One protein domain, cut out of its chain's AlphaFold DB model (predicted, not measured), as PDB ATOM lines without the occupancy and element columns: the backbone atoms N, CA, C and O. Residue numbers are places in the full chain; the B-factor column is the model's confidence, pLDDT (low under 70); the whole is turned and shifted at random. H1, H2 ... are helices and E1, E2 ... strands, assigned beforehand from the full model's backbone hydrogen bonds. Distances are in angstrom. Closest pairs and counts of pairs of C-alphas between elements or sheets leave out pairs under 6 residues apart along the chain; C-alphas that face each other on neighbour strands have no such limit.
ATOM      1  N   ILE A  11     -46.591 -26.711  -9.570       93.44
ATOM      2  CA  ILE A  11     -46.435 -27.869  -8.685       93.44
ATOM      3  C   ILE A  11     -45.149 -27.674  -7.895       93.44
ATOM      4  O   ILE A  11     -44.078 -27.530  -8.478       93.44
ATOM      5  N   TYR A  12     -45.255 -27.676  -6.570       94.50
ATOM      6  CA  TYR A  12     -44.104 -27.555  -5.685       94.50
ATOM      7  C   TYR A  12     -43.533 -28.931  -5.362       94.50
ATOM      8  O   TYR A  12     -44.279 -29.857  -5.048       94.50
ATOM      9  N   THR A  13     -42.211 -29.057  -5.407       95.81
ATOM     10  CA  THR A  13     -41.504 -30.274  -4.998       95.81
ATOM     11  C   THR A  13     -40.276 -29.925  -4.168       95.81
ATOM     12  O   THR A  13     -39.664 -28.873  -4.351       95.81
ATOM     13  N   LEU A  14     -39.911 -30.796  -3.229       96.44
ATOM     14  CA  LEU A  14     -38.675 -30.648  -2.467       96.44
ATOM     15  C   LEU A  14     -37.528 -31.296  -3.233       96.44
ATOM     16  O   LEU A  14     -37.684 -32.368  -3.820       96.44
ATOM     17  N   ARG A  15     -36.373 -30.636  -3.227       94.62
ATOM     18  CA  ARG A  15     -35.123 -31.199  -3.735       94.62
ATOM     19  C   ARG A  15     -34.100 -31.288  -2.602       94.62
ATOM     20  O   ARG A  15     -34.063 -30.372  -1.774       94.62
ATOM     21  N   PRO A  16     -33.223 -32.308  -2.609       93.62
ATOM     22  CA  PRO A  16     -32.110 -32.367  -1.675       93.62
ATOM     23  C   PRO A  16     -31.301 -31.074  -1.704       93.62
ATOM     24  O   PRO A  16     -31.094 -30.473  -2.773       93.62
ATOM     25  N   SER A  17     -30.851 -30.656  -0.525       89.25
ATOM     26  CA  SER A  17     -30.014 -29.473  -0.407       89.25
ATOM     27  C   SER A  17     -28.623 -29.748  -0.965       89.25
ATOM     28  O   SER A  17     -28.059 -30.824  -0.762       89.25
ATOM     29  N   ARG A  18     -28.107 -28.796  -1.742       90.38
ATOM     30  CA  ARG A  18     -26.787 -28.872  -2.376       90.38
ATOM     31  C   ARG A  18     -26.180 -27.482  -2.445       90.38
ATOM     32  O   ARG A  18     -26.870 -26.533  -2.823       90.38
ATOM     33  N   GLU A  19     -24.896 -27.397  -2.127       88.31
ATOM     34  CA  GLU A  19     -24.127 -26.160  -2.225       88.31
ATOM     35  C   GLU A  19     -24.053 -25.669  -3.678       88.31
ATOM     36  O   GLU A  19     -24.043 -26.457  -4.624       88.31
ATOM     37  N   GLY A  20     -24.072 -24.346  -3.855       88.19
ATOM     38  CA  GLY A  20     -24.021 -23.700  -5.169       88.19
ATOM     39  C   GLY A  20     -25.328 -23.712  -5.975       88.19
ATOM     40  O   GLY A  20     -25.381 -23.079  -7.028       88.19
ATOM     41  N   LEU A  21     -26.398 -24.373  -5.508       89.31
ATOM     42  CA  LEU A  21     -27.706 -24.342  -6.175       89.31
ATOM     43  C   LEU A  21     -28.656 -23.299  -5.560       89.31
ATOM     44  O   LEU A  21     -28.715 -23.159  -4.338       89.31
ATOM     45  N   PRO A  22     -29.480 -22.615  -6.376       92.88
ATOM     46  CA  PRO A  22     -30.411 -21.601  -5.886       92.88
ATOM     47  C   PRO A  22     -31.538 -22.229  -5.063       92.88
ATOM     48  O   PRO A  22     -32.068 -23.279  -5.425       92.88
ATOM     49  N   ALA A  23     -31.965 -21.557  -3.992       91.94
ATOM     50  CA  ALA A  23     -33.020 -22.032  -3.090       91.94
ATOM     51  C   ALA A  23     -34.324 -22.449  -3.801       91.94
ATOM     52  O   ALA A  23     -34.997 -23.385  -3.373       91.94
ATOM     53  N   PHE A  24     -34.642 -21.784  -4.913       94.50
ATOM     54  CA  PHE A  24     -35.760 -22.106  -5.787       94.50
ATOM     55  C   PHE A  24     -35.249 -22.347  -7.204       94.50
ATOM     56  O   PHE A  24     -34.362 -21.644  -7.684       94.50
ATOM     57  N   SER A  25     -35.825 -23.329  -7.890       94.62
ATOM     58  CA  SER A  25     -35.588 -23.535  -9.320       94.62
ATOM     59  C   SER A  25     -36.864 -23.997 -10.002       94.62
ATOM     60  O   SER A  25     -37.569 -24.851  -9.467       94.62
ATOM     61  N   ASP A  26     -37.127 -23.473 -11.192       94.88
ATOM     62  CA  ASP A  26     -38.340 -23.772 -11.945       94.88
ATOM     63  C   ASP A  26     -38.008 -24.623 -13.176       94.88
ATOM     64  O   ASP A  26     -37.064 -24.336 -13.914       94.88
ATOM     65  N   ILE A  27     -38.811 -25.658 -13.418       93.19
ATOM     66  CA  ILE A  27     -38.820 -26.423 -14.667       93.19
ATOM     67  C   ILE A  27     -40.136 -26.118 -15.375       93.19
ATOM     68  O   ILE A  27     -41.210 -26.421 -14.854       93.19
ATOM     69  N   LYS A  28     -40.056 -25.518 -16.564       93.50
ATOM     70  CA  LYS A  28     -41.224 -25.244 -17.406       93.50
ATOM     71  C   LYS A  28     -41.537 -26.476 -18.251       93.50
ATOM     72  O   LYS A  28     -40.669 -26.966 -18.966       93.50
ATOM     73  N   LEU A  29     -42.771 -26.959 -18.175       90.31
ATOM     74  CA  LEU A  29     -43.282 -28.065 -18.977       90.31
ATOM     75  C   LEU A  29     -44.157 -27.547 -20.132       90.31
ATOM     76  O   LEU A  29     -44.711 -26.441 -20.049       90.31
ATOM     77  N   PRO A  30     -44.347 -28.352 -21.193       89.31
ATOM     78  CA  PRO A  30     -45.341 -28.068 -22.220       89.31
ATOM     79  C   PRO A  30     -46.732 -27.833 -21.613       89.31
ATOM     80  O   PRO A  30     -47.121 -28.465 -20.632       89.31
ATOM     81  N   GLY A  31     -47.491 -26.902 -22.190       83.56
ATOM     82  CA  GLY A  31     -48.809 -26.528 -21.666       83.56
ATOM     83  C   GLY A  31     -48.778 -25.562 -20.477       83.56
ATOM     84  O   GLY A  31     -49.823 -25.315 -19.882       83.56
ATOM     85  N   GLY A  32     -47.609 -24.998 -20.144       87.75
ATOM     86  CA  GLY A  32     -47.475 -23.902 -19.178       87.75
ATOM     87  C   GLY A  32     -47.358 -24.341 -17.718       87.75
ATOM     88  O   GLY A  32     -47.279 -23.489 -16.837       87.75
ATOM     89  N   THR A  33     -47.331 -25.645 -17.441       91.50
ATOM     90  CA  THR A  33     -47.104 -26.172 -16.089       91.50
ATOM     91  C   THR A  33     -45.674 -25.876 -15.633       91.50
ATOM     92  O   THR A  33     -44.728 -26.028 -16.405       91.50
ATOM     93  N   ILE A  34     -45.498 -25.481 -14.373       94.25
ATOM     94  CA  ILE A  34     -44.190 -25.216 -13.763       94.25
ATOM     95  C   ILE A  34     -43.989 -26.177 -12.596       94.25
ATOM     96  O   ILE A  34     -44.791 -26.190 -11.664       94.25
ATOM     97  N   ILE A  35     -42.900 -26.947 -12.611       94.62
ATOM     98  CA  ILE A  35     -42.424 -27.651 -11.417       94.62
ATOM     99  C   ILE A  35     -41.451 -26.724 -10.694       94.62
ATOM    100  O   ILE A  35     -40.331 -26.509 -11.163       94.62
ATOM    101  N   ARG A  36     -41.873 -26.183  -9.553       95.31
ATOM    102  CA  ARG A  36     -41.042 -25.357  -8.679       95.31
ATOM    103  C   ARG A  36     -40.389 -26.229  -7.620       95.31
ATOM    104  O   ARG A  36     -41.044 -26.698  -6.692       95.31
ATOM    105  N   ARG A  37     -39.082 -26.428  -7.752       96.12
ATOM    106  CA  ARG A  37     -38.277 -27.180  -6.790       96.12
ATOM    107  C   ARG A  37     -37.748 -26.245  -5.714       96.12
ATOM    108  O   ARG A  37     -37.125 -25.233  -6.039       96.12
ATOM    109  N   VAL A  38     -37.948 -26.622  -4.460       96.38
ATOM    110  CA  VAL A  38     -37.510 -25.878  -3.277       96.38
ATOM    111  C   VAL A  38     -36.421 -26.664  -2.565       96.38
ATOM    112  O   VAL A  38     -36.542 -27.878  -2.390       96.38
ATOM    113  N   ASP A  39     -35.360 -25.976  -2.162       96.44
ATOM    114  CA  ASP A  39     -34.327 -26.544  -1.306       96.44
ATOM    115  C   ASP A  39     -34.931 -27.072   0.004       96.44
ATOM    116  O   ASP A  39     -35.608 -26.349   0.741       96.44
ATOM    117  N   GLU A  40     -34.701 -28.352   0.288       96.00
ATOM    118  CA  GLU A  40     -35.305 -29.016   1.437       96.00
ATOM    119  C   GLU A  40     -34.830 -28.441   2.779       96.00
ATOM    120  O   GLU A  40     -35.638 -28.308   3.704       96.00
ATOM    121  N   ALA A  41     -33.555 -28.063   2.902       95.50
ATOM    122  CA  ALA A  41     -33.029 -27.513   4.149       95.50
ATOM    123  C   ALA A  41     -33.670 -26.154   4.447       95.50
ATOM    124  O   ALA A  41     -34.081 -25.895   5.584       95.50
ATOM    125  N   LEU A  42     -33.829 -25.313   3.420       94.69
ATOM    126  CA  LEU A  42     -34.562 -24.057   3.550       94.69
ATOM    127  C   LEU A  42     -36.028 -24.299   3.928       94.69
ATOM    128  O   LEU A  42     -36.536 -23.654   4.845       94.69
ATOM    129  N   HIS A  43     -36.698 -25.237   3.254       95.81
ATOM    130  CA  HIS A  43     -38.098 -25.554   3.524       95.81
ATOM    131  C   HIS A  43     -38.315 -26.000   4.977       95.81
ATOM    132  O   HIS A  43     -39.186 -25.468   5.666       95.81
ATOM    133  N   ARG A  44     -37.476 -26.913   5.481       96.00
ATOM    134  CA  ARG A  44     -37.545 -27.387   6.873       96.00
ATOM    135  C   ARG A  44     -37.297 -26.263   7.881       96.00
ATOM    136  O   ARG A  44     -38.004 -26.182   8.884       96.00
ATOM    137  N   ARG A  45     -36.335 -25.370   7.615       96.31
ATOM    138  CA  ARG A  45     -36.081 -24.190   8.466       96.31
ATOM    139  C   ARG A  45     -37.287 -23.255   8.502       96.31
ATOM    140  O   ARG A  45     -37.691 -22.834   9.582       96.31
ATOM    141  N   ALA A  46     -37.886 -22.973   7.345       95.69
ATOM    142  CA  ALA A  46     -39.076 -22.133   7.255       95.69
ATOM    143  C   ALA A  46     -40.253 -22.734   8.039       95.69
ATOM    144  O   ALA A  46     -40.895 -22.017   8.803       95.69
ATOM    145  N   LEU A  47     -40.483 -24.048   7.921       96.50
ATOM    146  CA  LEU A  47     -41.505 -24.749   8.702       96.50
ATOM    147  C   LEU A  47     -41.241 -24.661  10.206       96.50
ATOM    148  O   LEU A  47     -42.143 -24.314  10.959       96.50
ATOM    149  N   SER A  48     -40.005 -24.911  10.649       97.38
ATOM    150  CA  SER A  48     -39.656 -24.812  12.072       97.38
ATOM    151  C   SER A  48     -39.917 -23.409  12.627       97.38
ATOM    152  O   SER A  48     -40.518 -23.269  13.693       97.38
ATOM    153  N   ASN A  49     -39.524 -22.370  11.887       97.56
ATOM    154  CA  ASN A  49     -39.753 -20.983  12.284       97.56
ATOM    155  C   ASN A  49     -41.246 -20.637  12.319       97.56
ATOM    156  O   ASN A  49     -41.697 -19.991  13.262       97.56
ATOM    157  N   ALA A  50     -42.018 -21.098  11.332       97.06
ATOM    158  CA  ALA A  50     -43.463 -20.896  11.299       97.06
ATOM    159  C   ALA A  50     -44.154 -21.554  12.502       97.06
ATOM    160  O   ALA A  50     -45.002 -20.931  13.134       97.06
ATOM    161  N   THR A  51     -43.750 -22.774  12.866       97.00
ATOM    162  CA  THR A  51     -44.281 -23.470  14.045       97.00
ATOM    163  C   THR A  51     -43.957 -22.725  15.338       97.00
ATOM    164  O   THR A  51     -44.835 -22.579  16.186       97.00
ATOM    165  N   LYS A  52     -42.725 -22.217  15.494       96.81
ATOM    166  CA  LYS A  52     -42.342 -21.406  16.664       96.81
ATOM    167  C   LYS A  52     -43.193 -20.143  16.770       96.81
ATOM    168  O   LYS A  52     -43.803 -19.912  17.807       96.81
ATOM    169  N   ALA A  53     -43.309 -19.395  15.674       96.75
ATOM    170  CA  ALA A  53     -44.112 -18.178  15.627       96.75
ATOM    171  C   ALA A  53     -45.604 -18.448  15.895       96.75
ATOM    172  O   ALA A  53     -46.277 -17.635  16.522       96.75
ATOM    173  N   LEU A  54     -46.134 -19.584  15.428       96.44
ATOM    174  CA  LEU A  54     -47.504 -19.993  15.733       96.44
ATOM    175  C   LEU A  54     -47.678 -20.288  17.225       96.44
ATOM    176  O   LEU A  54     -48.650 -19.827  17.815       96.44
ATOM    177  N   LYS A  55     -46.737 -21.014  17.837       96.81
ATOM    178  CA  LYS A  55     -46.773 -21.325  19.269       96.81
ATOM    179  C   LYS A  55     -46.754 -20.051  20.121       96.81
ATOM    180  O   LYS A  55     -47.629 -19.873  20.953       96.81
ATOM    181  N   GLU A  56     -45.832 -19.132  19.838       96.00
ATOM    182  CA  GLU A  56     -45.732 -17.841  20.539       96.00
ATOM    183  C   GLU A  56     -47.023 -17.012  20.453       96.00
ATOM    184  O   GLU A  56     -47.348 -16.275  21.379       96.00
ATOM    185  N   ARG A  57     -47.771 -17.123  19.348       95.00
ATOM    186  CA  ARG A  57     -49.067 -16.449  19.189       95.00
ATOM    187  C   ARG A  57     -50.194 -17.092  19.988       95.00
ATOM    188  O   ARG A  57     -51.131 -16.383  20.321       95.00
ATOM    189  N   LEU A  58     -50.143 -18.403  20.211       94.75
ATOM    190  CA  LEU A  58     -51.163 -19.133  20.968       94.75
ATOM    191  C   LEU A  58     -50.941 -19.035  22.481       94.75
ATOM    192  O   LEU A  58     -51.906 -19.102  23.232       94.75
ATOM    193  N   ASP A  59     -49.690 -18.864  22.914       89.38
ATOM    194  CA  ASP A  59     -49.316 -18.704  24.325       89.38
ATOM    195  C   ASP A  59     -49.573 -17.267  24.862       89.38
ATOM    196  O   ASP A  59     -49.287 -16.992  26.028       89.38
ATOM    197  N   ARG A  60     -50.088 -16.347  24.029       72.69
ATOM    198  CA  ARG A  60     -50.375 -14.934  24.349       72.69
ATOM    199  C   ARG A  60     -51.870 -14.669  24.478       72.69
ATOM    200  O   ARG A  60     -52.228 -13.882  25.381       72.69
TER     201      ARG A  60
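AT A GLANCE: This is residues 11 to 60 of the 60 residues of an uncharacterized protein of Rhizobium phaseoli (UniProt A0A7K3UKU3). What shape does the model have? A small three-stranded sheet, E1, E3 and E2, continues at the end of E3 into one long helix, H1, whose residues 45 to 58 stick out as a free arm. What is the make-up? The printed part has 50 residues with three named strands and one named helix, in the chain order E1, E2, E3, H1, and its class is mixed, helices and strands. The sheet is mixed, in the order E1, E3, E2. How spread out is it? It is only just extended, close to loose, with a radius of gyration of the C-alphas of 14.8 A, and its outline is flat, 48 by 28 by 11 A.

HOW THE PARTS SIT: How does E1, residues 11 to 15, stand to E3, residues 34 to 39? They are parallel neighbours at 31 degrees, with N 13 and O 36 2.9 A apart, within hydrogen-bond range. Where is E2, residues 24 to 28? It is an edge strand, forming a hairpin with E3; they are antiparallel at 159 degrees, with N 27 and O 35 2.8 A apart, within hydrogen-bond range. And H1, residues 40 to 58? It only grazes the sheet, with residues 40 to 44; its closest C-alphas to E1 are those of Glu 40 and Leu 14, 5.4 A apart. Every O i to N i+4 pair in H1 is within hydrogen-bond range.

IN THESE COORDINATES: Where does E1 begin? C-alpha 11 is at (-46.435, -27.869, -8.685). How long are the longer elements? E3 measures 15.9 A and H1 27.0 A from first to last C-alpha, and H1 ends with C-alpha 58 at (-51.163, -19.133, 20.968).

THE WHOLE: How far does it reach? The two C-alphas farthest apart, those of Pro 30 and Arg 60, are 48.6 A apart. Are there cuts or weak places? The printed part has no cut, no link is long, and no printed residue is under 70 in pLDDT.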